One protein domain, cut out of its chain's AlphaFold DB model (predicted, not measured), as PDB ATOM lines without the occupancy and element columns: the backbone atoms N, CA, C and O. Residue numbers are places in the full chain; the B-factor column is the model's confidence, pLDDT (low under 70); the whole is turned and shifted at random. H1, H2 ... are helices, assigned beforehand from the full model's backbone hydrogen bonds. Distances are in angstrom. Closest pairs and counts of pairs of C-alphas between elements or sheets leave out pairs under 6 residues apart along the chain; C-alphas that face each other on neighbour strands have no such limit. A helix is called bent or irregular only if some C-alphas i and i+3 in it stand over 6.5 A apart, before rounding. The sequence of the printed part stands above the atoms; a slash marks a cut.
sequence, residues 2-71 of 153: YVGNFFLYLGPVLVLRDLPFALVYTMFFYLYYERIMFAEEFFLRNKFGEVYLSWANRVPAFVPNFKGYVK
ATOM      1  N   TYR A   2     110.772 177.516 105.026       88.12
ATOM      2  CA  TYR A   2     111.616 176.771 104.075       88.12
ATOM      3  C   TYR A   2     111.818 177.450 102.714       88.12
ATOM      4  O   TYR A   2     112.946 177.528 102.246       88.12
ATOM      5  N   VAL A   3     110.764 178.019 102.120       87.06
ATOM      6  CA  VAL A   3     110.871 178.782 100.859       87.06
ATOM      7  C   VAL A   3     111.804 179.991 101.005       87.06
ATOM      8  O   VAL A   3     112.594 180.277 100.115       87.06
ATOM      9  N   GLY A   4     111.759 180.680 102.149       87.75
ATOM     10  CA  GLY A   4     112.683 181.777 102.441       87.75
ATOM     11  C   GLY A   4     114.130 181.293 102.528       87.75
ATOM     12  O   GLY A   4     115.004 181.878 101.896       87.75
ATOM     13  N   ASN A   5     114.370 180.179 103.229       89.25
ATOM     14  CA  ASN A   5     115.695 179.559 103.291       89.25
ATOM     15  C   ASN A   5     116.182 179.105 101.909       89.25
ATOM     16  O   ASN A   5     117.351 179.292 101.591       89.25
ATOM     17  N   PHE A   6     115.300 178.566 101.065       92.00
ATOM     18  CA  PHE A   6     115.647 178.195  99.694       92.00
ATOM     19  C   PHE A   6     116.234 179.382  98.931       92.00
ATOM     20  O   PHE A   6     117.335 179.273  98.397       92.00
ATOM     21  N   PHE A   7     115.543 180.526  98.937       90.56
ATOM     22  CA  PHE A   7     116.018 181.736  98.264       90.56
ATOM     23  C   PHE A   7     117.284 182.316  98.900       90.56
ATOM     24  O   PHE A   7     118.159 182.793  98.177       90.56
ATOM     25  N   LEU A   8     117.410 182.232 100.228       90.19
ATOM     26  CA  LEU A   8     118.596 182.675 100.960       90.19
ATOM     27  C   LEU A   8     119.870 181.982 100.451       90.19
ATOM     28  O   LEU A   8     120.875 182.641 100.198       90.19
ATOM     29  N   TYR A   9     119.813 180.661 100.276       89.94
ATOM     30  CA  TYR A   9     120.942 179.854  99.805       89.94
ATOM     31  C   TYR A   9     121.058 179.806  98.276       89.94
ATOM     32  O   TYR A   9     122.158 179.637  97.754       89.94
ATOM     33  N   LEU A  10     119.958 180.015  97.545       93.25
ATOM     34  CA  LEU A  10     119.979 180.102  96.085       93.25
ATOM     35  C   LEU A  10     120.811 181.301  95.602       93.25
ATOM     36  O   LEU A  10     121.481 181.197  94.581       93.25
ATOM     37  N   GLY A  11     120.814 182.421  96.335       90.94
ATOM     38  CA  GLY A  11     121.602 183.610  95.989       90.94
ATOM     39  C   GLY A  11     123.089 183.308  95.740       90.94
ATOM     40  O   GLY A  11     123.549 183.506  94.616       90.94
ATOM     41  N   PRO A  12     123.836 182.789  96.735       89.12
ATOM     42  CA  PRO A  12     125.232 182.375  96.563       89.12
ATOM     43  C   PRO A  12     125.447 181.337  95.453       89.12
ATOM     44  O   PRO A  12     126.432 181.404  94.726       89.12
ATOM     45  N   VAL A  13     124.512 180.400  95.275       92.44
ATOM     46  CA  VAL A  13     124.576 179.383  94.210       92.44
ATOM     47  C   VAL A  13     124.535 180.029  92.822       92.44
ATOM     48  O   VAL A  13     125.305 179.655  91.941       92.44
ATOM     49  N   LEU A  14     123.685 181.042  92.631       92.50
ATOM     50  CA  LEU A  14     123.559 181.755  91.359       92.50
ATOM     51  C   LEU A  14     124.776 182.632  91.025       92.50
ATOM     52  O   LEU A  14     124.990 182.930  89.849       92.50
ATOM     53  N   VAL A  15     125.604 183.003  92.011       89.19
ATOM     54  CA  VAL A  15     126.863 183.743  91.773       89.19
ATOM     55  C   VAL A  15     127.805 182.959  90.862       89.19
ATOM     56  O   VAL A  15     128.504 183.558  90.048       89.19
ATOM     57  N   LEU A  16     127.767 181.626  90.929       87.00
ATOM     58  CA  LEU A  16     128.585 180.751  90.089       87.00
ATOM     59  C   LEU A  16     128.176 180.779  88.608       87.00
ATOM     60  O   LEU A  16     128.943 180.327  87.764       87.00
ATOM     61  N   ARG A  17     126.990 181.322  88.285       90.62
ATOM     62  CA  ARG A  17     126.436 181.430  86.921       90.62
ATOM     63  C   ARG A  17     126.365 180.097  86.164       90.62
ATOM     64  O   ARG A  17     126.329 180.094  84.938       90.62
ATOM     65  N   ASP A  18     126.291 178.984  86.890       92.88
ATOM     66  CA  ASP A  18     126.187 177.642  86.323       92.88
ATOM     67  C   ASP A  18     124.790 177.051  86.562       92.88
ATOM     68  O   ASP A  18     124.406 176.720  87.688       92.88
ATOM     69  N   LEU A  19     123.997 176.951  85.489       94.50
ATOM     70  CA  LEU A  19     122.615 176.462  85.554       94.50
ATOM     71  C   LEU A  19     122.519 174.985  85.979       94.50
ATOM     72  O   LEU A  19     121.684 174.691  86.837       94.50
ATOM     73  N   PRO A  20     123.347 174.056  85.452       96.25
ATOM     74  CA  PRO A  20     123.416 172.688  85.956       96.25
ATOM     75  C   PRO A  20     123.678 172.619  87.463       96.25
ATOM     76  O   PRO A  20     122.945 171.925  88.169       96.25
ATOM     77  N   PHE A  21     124.649 173.373  87.984       93.88
ATOM     78  CA  PHE A  21     124.912 173.419  89.420       93.88
ATOM     79  C   PHE A  21     123.709 173.934  90.222       93.88
ATOM     80  O   PHE A  21     123.344 173.331  91.233       93.88
ATOM     81  N   ALA A  22     123.034 174.990  89.757       95.38
ATOM     82  CA  ALA A  22     121.823 175.497  90.406       95.38
ATOM     83  C   ALA A  22     120.675 174.468  90.418       95.38
ATOM     84  O   ALA A  22     119.937 174.363  91.405       95.38
ATOM     85  N   LEU A  23     120.537 173.679  89.348       96.12
ATOM     86  CA  LEU A  23     119.560 172.593  89.262       96.12
ATOM     87  C   LEU A  23     119.898 171.470  90.247       96.12
ATOM     88  O   LEU A  23     119.027 171.053  91.012       96.12
ATOM     89  N   VAL A  24     121.162 171.039  90.292       96.56
ATOM     90  CA  VAL A  24     121.643 170.033  91.252       96.56
ATOM     91  C   VAL A  24     121.399 170.504  92.686       96.56
ATOM     92  O   VAL A  24     120.797 169.776  93.474       96.56
ATOM     93  N   TYR A  25     121.768 171.746  93.011       95.44
ATOM     94  CA  TYR A  25     121.468 172.360  94.305       95.44
ATOM     95  C   TYR A  25     119.967 172.305  94.627       95.44
ATOM     96  O   TYR A  25     119.596 171.903  95.728       95.44
ATOM     97  N   THR A  26     119.102 172.654  93.673       95.25
ATOM     98  CA  THR A  26     117.644 172.654  93.874       95.25
ATOM     99  C   THR A  26     117.118 171.246  94.167       95.25
ATOM    100  O   THR A  26     116.301 171.077  95.073       95.25
ATOM    101  N   MET A  27     117.621 170.224  93.467       95.81
ATOM    102  CA  MET A  27     117.263 168.824  93.722       95.81
ATOM    103  C   MET A  27     117.695 168.367  95.121       95.81
ATOM    104  O   MET A  27     116.892 167.797  95.857       95.81
ATOM    105  N   PHE A  28     118.942 168.647  95.515       95.81
ATOM    106  CA  PHE A  28     119.442 168.288  96.845       95.81
ATOM    107  C   PHE A  28     118.717 169.041  97.957       95.81
ATOM    108  O   PHE A  28     118.371 168.441  98.975       95.81
ATOM    109  N   PHE A  29     118.450 170.332  97.758       94.00
ATOM    110  CA  PHE A  29     117.681 171.132  98.701       94.00
ATOM    111  C   PHE A  29     116.293 170.527  98.909       94.00
ATOM    112  O   PHE A  29     115.874 170.364 100.053       94.00
ATOM    113  N   TYR A  30     115.607 170.156  97.823       91.62
ATOM    114  CA  TYR A  30     114.287 169.538  97.900       91.62
ATOM    115  C   TYR A  30     114.325 168.230  98.694       91.62
ATOM    116  O   TYR A  30     113.597 168.106  99.673       91.62
ATOM    117  N   LEU A  31     115.231 167.307  98.351       93.62
ATOM    118  CA  LEU A  31     115.368 166.026  99.055       93.62
ATOM    119  C   LEU A  31     115.697 166.205 100.540       93.62
ATOM    120  O   LEU A  31     115.172 165.485 101.385       93.62
ATOM    121  N   TYR A  32     116.568 167.155 100.875       94.44
ATOM    122  CA  TYR A  32     116.960 167.409 102.256       94.44
ATOM    123  C   TYR A  32     115.817 168.029 103.070       94.44
ATOM    124  O   TYR A  32     115.474 167.530 104.145       94.44
ATOM    125  N   TYR A  33     115.191 169.088 102.551       92.62
ATOM    126  CA  TYR A  33     114.107 169.773 103.255       92.62
ATOM    127  C   TYR A  33     112.830 168.948 103.317       92.62
ATOM    128  O   TYR A  33     112.112 169.055 104.304       92.62
ATOM    129  N   GLU A  34     112.558 168.094 102.330       92.62
ATOM    130  CA  GLU A  34     111.456 167.133 102.388       92.62
ATOM    131  C   GLU A  34     111.544 166.267 103.654       92.62
ATOM    132  O   GLU A  34     110.560 166.125 104.379       92.62
ATOM    133  N   ARG A  35     112.736 165.754 103.991       94.31
ATOM    134  CA  ARG A  35     112.937 164.940 105.204       94.31
ATOM    135  C   ARG A  35     112.703 165.730 106.486       94.31
ATOM    136  O   ARG A  35     112.094 165.203 107.415       94.31
ATOM    137  N   ILE A  36     113.165 166.979 106.528       93.56
ATOM    138  CA  ILE A  36     112.936 167.872 107.672       93.56
ATOM    139  C   ILE A  36     111.440 168.149 107.827       93.56
ATOM    140  O   ILE A  36     110.906 167.990 108.923       93.56
ATOM    141  N   MET A  37     110.754 168.485 106.729       92.38
ATOM    142  CA  MET A  37     109.315 168.738 106.723       92.38
ATOM    143  C   MET A  37     108.549 167.525 107.247       92.38
ATOM    144  O   MET A  37     107.790 167.673 108.194       92.38
ATOM    145  N   PHE A  38     108.806 166.315 106.738       92.31
ATOM    146  CA  PHE A  38     108.125 165.112 107.229       92.31
ATOM    147  C   PHE A  38     108.323 164.862 108.728       92.31
ATOM    148  O   PHE A  38     107.375 164.482 109.416       92.31
ATOM    149  N   ALA A  39     109.534 165.076 109.246       94.88
ATOM    150  CA  ALA A  39     109.804 164.925 110.671       94.88
ATOM    151  C   ALA A  39     109.042 165.967 111.511       94.88
ATOM    152  O   ALA A  39     108.457 165.629 112.544       94.88
ATOM    153  N   GLU A  40     109.001 167.219 111.053       93.94
ATOM    154  CA  GLU A  40     108.245 168.288 111.706       93.94
ATOM    155  C   GLU A  40     106.730 168.045 111.635       93.94
ATOM    156  O   GLU A  40     106.047 168.173 112.649       93.94
ATOM    157  N   GLU A  41     106.195 167.613 110.491       92.94
ATOM    158  CA  GLU A  41     104.775 167.272 110.342       92.94
ATOM    159  C   GLU A  41     104.374 166.089 111.227       92.94
ATOM    160  O   GLU A  41     103.304 166.113 111.839       92.94
ATOM    161  N   PHE A  42     105.231 165.071 111.349       94.44
ATOM    162  CA  PHE A  42     105.003 163.954 112.265       94.44
ATOM    163  C   PHE A  42     104.922 164.438 113.718       94.44
ATOM    164  O   PHE A  42     103.986 164.093 114.441       94.44
ATOM    165  N   PHE A  43     105.856 165.296 114.135       95.44
ATOM    166  CA  PHE A  43     105.832 165.904 115.463       95.44
ATOM    167  C   PHE A  43     104.564 166.742 115.697       95.44
ATOM    168  O   PHE A  43     103.908 166.600 116.732       95.44
ATOM    169  N   LEU A  44     104.180 167.585 114.733       94.88
ATOM    170  CA  LEU A  44     102.993 168.438 114.823       94.88
ATOM    171  C   LEU A  44     101.699 167.623 114.861       94.88
ATOM    172  O   LEU A  44     100.820 167.915 115.673       94.88
ATOM    173  N   ARG A  45     101.602 166.567 114.049       94.19
ATOM    174  CA  ARG A  45     100.459 165.651 114.051       94.19
ATOM    175  C   ARG A  45     100.301 164.964 115.402       94.19
ATOM    176  O   ARG A  45      99.194 164.933 115.926       94.19
ATOM    177  N   ASN A  46     101.391 164.486 115.997       94.75
ATOM    178  CA  ASN A  46     101.346 163.857 117.320       94.75
ATOM    179  C   ASN A  46     100.972 164.849 118.431       94.75
ATOM    180  O   ASN A  46     100.325 164.473 119.402       94.75
ATOM    181  N   LYS A  47     101.368 166.119 118.292       96.44
ATOM    182  CA  LYS A  47     101.121 167.156 119.300       96.44
ATOM    183  C   LYS A  47      99.713 167.756 119.235       96.44
ATOM    184  O   LYS A  47      99.159 168.097 120.276       96.44
ATOM    185  N   PHE A  48      99.159 167.932 118.036       95.62
ATOM    186  CA  PHE A  48      97.926 168.699 117.809       95.62
ATOM    187  C   PHE A  48      96.785 167.883 117.177       95.62
ATOM    188  O   PHE A  48      95.659 168.381 117.100       95.62
ATOM    189  N   GLY A  49      97.051 166.652 116.732       94.31
ATOM    190  CA  GLY A  49      96.048 165.717 116.220       94.31
ATOM    191  C   GLY A  49      95.181 166.300 115.101       94.31
ATOM    192  O   GLY A  49      95.680 166.880 114.134       94.31
ATOM    193  N   GLU A  50      93.863 166.164 115.261       93.94
ATOM    194  CA  GLU A  50      92.850 166.580 114.281       93.94
ATOM    195  C   GLU A  50      92.878 168.075 113.947       93.94
ATOM    196  O   GLU A  50      92.649 168.467 112.801       93.94
ATOM    197  N   VAL A  51      93.216 168.932 114.915       93.88
ATOM    198  CA  VAL A  51      93.296 170.382 114.678       93.88
ATOM    199  C   VAL A  51      94.341 170.676 113.603       93.88
ATOM    200  O   VAL A  51      94.070 171.425 112.663       93.88
ATOM    201  N   TYR A  52      95.502 170.025 113.688       93.56
ATOM    202  CA  TYR A  52      96.559 170.170 112.694       93.56
ATOM    203  C   TYR A  52      96.178 169.556 111.344       93.56
ATOM    204  O   TYR A  52      96.387 170.202 110.321       93.56
ATOM    205  N   LEU A  53      95.555 168.372 111.318       92.06
ATOM    206  CA  LEU A  53      95.102 167.742 110.067       92.06
ATOM    207  C   LEU A  53      94.095 168.622 109.312       92.06
ATOM    208  O   LEU A  53      94.222 168.828 108.104       92.06
ATOM    209  N   SER A  54      93.137 169.217 110.029       92.88
ATOM    210  CA  SER A  54      92.154 170.133 109.441       92.88
ATOM    211  C   SER A  54      92.791 171.399 108.852       92.88
ATOM    212  O   SER A  54      92.281 171.974 107.887       92.88
ATOM    213  N   TRP A  55      93.895 171.870 109.438       90.75
ATOM    214  CA  TRP A  55      94.662 173.006 108.936       90.75
ATOM    215  C   TRP A  55      95.519 172.606 107.727       90.75
ATOM    216  O   TRP A  55      95.442 173.263 106.689       90.75
ATOM    217  N   ALA A  56      96.248 171.490 107.819       90.00
ATOM    218  CA  ALA A  56      97.144 170.989 106.779       90.00
ATOM    219  C   ALA A  56      96.403 170.670 105.469       90.00
ATOM    220  O   ALA A  56      96.907 170.961 104.391       90.00
ATOM    221  N   ASN A  57      95.158 170.185 105.540       88.50
ATOM    222  CA  ASN A  57      94.327 169.939 104.352       88.50
ATOM    223  C   ASN A  57      93.970 171.210 103.553       88.50
ATOM    224  O   ASN A  57      93.523 171.112 102.411       88.50
ATOM    225  N   ARG A  58      94.122 172.404 104.140       86.69
ATOM    226  CA  ARG A  58      93.777 173.689 103.507       86.69
ATOM    227  C   ARG A  58      94.998 174.498 103.073       86.69
ATOM    228  O   ARG A  58      94.854 175.408 102.257       86.69
ATOM    229  N   VAL A  59      96.179 174.200 103.618       85.62
ATOM    230  CA  VAL A  59      97.404 174.980 103.405       85.62
ATOM    231  C   VAL A  59      98.425 174.133 102.645       85.62
ATOM    232  O   VAL A  59      98.813 173.076 103.133       85.62
ATOM    233  N   PRO A  60      98.893 174.569 101.462       84.88
ATOM    234  CA  PRO A  60      99.909 173.826 100.723       84.88
ATOM    235  C   PRO A  60     101.243 173.805 101.482       84.88
ATOM    236  O   PRO A  60     101.669 174.822 102.028       84.88
ATOM    237  N   ALA A  61     101.927 172.659 101.460       80.25
ATOM    238  CA  ALA A  61     103.150 172.439 102.234       80.25
ATOM    239  C   ALA A  61     104.362 173.256 101.741       80.25
ATOM    240  O   ALA A  61     105.196 173.669 102.544       80.25
ATOM    241  N   PHE A  62     104.467 173.505 100.427       77.44
ATOM    242  CA  PHE A  62     105.676 174.094  99.833       77.44
ATOM    243  C   PHE A  62     105.418 175.361  99.013       77.44
ATOM    244  O   PHE A  62     105.991 176.409  99.305       77.44
ATOM    245  N   VAL A  63     104.552 175.301  97.997       80.56
ATOM    246  CA  VAL A  63     104.251 176.470  97.156       80.56
ATOM    247  C   VAL A  63     103.164 177.309  97.832       80.56
ATOM    248  O   VAL A  63     102.053 176.808  98.015       80.56
ATOM    249  N   PRO A  64     103.437 178.571  98.209       78.94
ATOM    250  CA  PRO A  64     102.466 179.390  98.919       78.94
ATOM    251  C   PRO A  64     101.246 179.680  98.037       78.94
ATOM    252  O   PRO A  64     101.371 180.107  96.890       78.94
ATOM    253  N   ASN A  65     100.050 179.490  98.594       82.38
ATOM    254  CA  ASN A  65      98.813 179.907  97.944       82.38
ATOM    255  C   ASN A  65      98.522 181.381  98.265       82.38
ATOM    256  O   ASN A  65      98.210 181.726  99.403       82.38
ATOM    257  N   PHE A  66      98.561 182.242  97.247       81.50
ATOM    258  CA  PHE A  66      98.304 183.679  97.394       81.50
ATOM    259  C   PHE A  66      96.822 184.039  97.627       81.50
ATOM    260  O   PHE A  66      96.531 185.163  98.023       81.50
ATOM    261  N   LYS A  67      95.877 183.113  97.401       80.50
ATOM    262  CA  LYS A  67      94.425 183.373  97.500       80.50
ATOM    263  C   LYS A  67      93.805 183.045  98.868       80.50
ATOM    264  O   LYS A  67      92.629 183.319  99.068       80.50
ATOM    265  N   GLY A  68      94.563 182.456  99.796       76.69
ATOM    266  CA  GLY A  68      94.067 181.961 101.092       76.69
ATOM    267  C   GLY A  68      94.647 182.681 102.309       76.69
ATOM    268  O   GLY A  68      94.790 182.066 103.364       76.69
ATOM    269  N   TYR A  69      95.056 183.944 102.166       81.12
ATOM    270  CA  TYR A  69      95.712 184.676 103.248       81.12
ATOM    271  C   TYR A  69      94.753 184.936 104.418       81.12
ATOM    272  O   TYR A  69      93.756 185.642 104.279       81.12
ATOM    273  N   VAL A  70      95.101 184.400 105.588       82.12
ATOM    274  CA  VAL A  70      94.446 184.706 106.863       82.12
ATOM    275  C   VAL A  70      95.319 185.709 107.604       82.12
ATOM    276  O   VAL A  70      96.514 185.479 107.793       82.12
ATOM    277  N   LYS A  71      94.732 186.839 108.012       83.62
ATOM    278  CA  LYS A  71      95.461 187.872 108.749       83.62
ATOM    279  C   LYS A  71      95.937 187.293 110.093       83.62
ATOM    280  O   LYS A  71      95.104 186.770 110.825       83.62
TER     281      LYS A  71
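This is residues 2 to 71 of the 153 residues of the protein "Methyltransferase" of Leptospira ryugenii (UniProt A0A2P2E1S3). A long helix, H2, has the shorter helix H1 folded along its first part, a helical hairpin with unequal arms; near residue 50 H2 kinks sharply and its last residues fold back. From there a winding stretch with no named element, residues 57 to 71, turns back towards the beginning of H1 and then leads away from both helices. The printed part has 70 residues, with two named helices in the order H1, H2 and no named strand, and its class is all helix. The whole is loose, with a radius of gyration of the C-alphas of 15.3 A, and flat, spanning 45 by 27 by 15 A.

H1, residues 2 to 15, and H2, residues 19 to 56, form a helical hairpin. They touch, H2 with residues 21 to 33 alone; the closest C-alphas, those of Val 13 and Ala 22, are 6.1 A apart. Their lines stand at a shallow tilt of 9 degrees, opposite ways, though the line of H2 is a rough one. H2 is irregular: C-alphas 47 and 50 are 9.7 A apart, and it has a kink of 131 degrees near residue 50. Of the O i to N i+4 pairs, 8 of 10 in H1 and 30 of 34 in H2 are within hydrogen-bond range.

H1 begins with C-alpha 2 at (111.616, 176.771, 104.075) and measures 20.8 A from first to last C-alpha. H2 begins with C-alpha 19 at (122.615, 176.462, 85.554) and ends with C-alpha 56 at (97.144, 170.989, 106.779), 33.6 A away.

The two C-alphas farthest apart, those of Arg 17 and Glu 50, are 45.8 A apart. Residues 15 to 20 stand free, and so do residues 46 to 51, which belong to H2. The link from H1 to H2 is tight, with 3 residues. The printed part has no cut, and no printed residue has a pLDDT under 70.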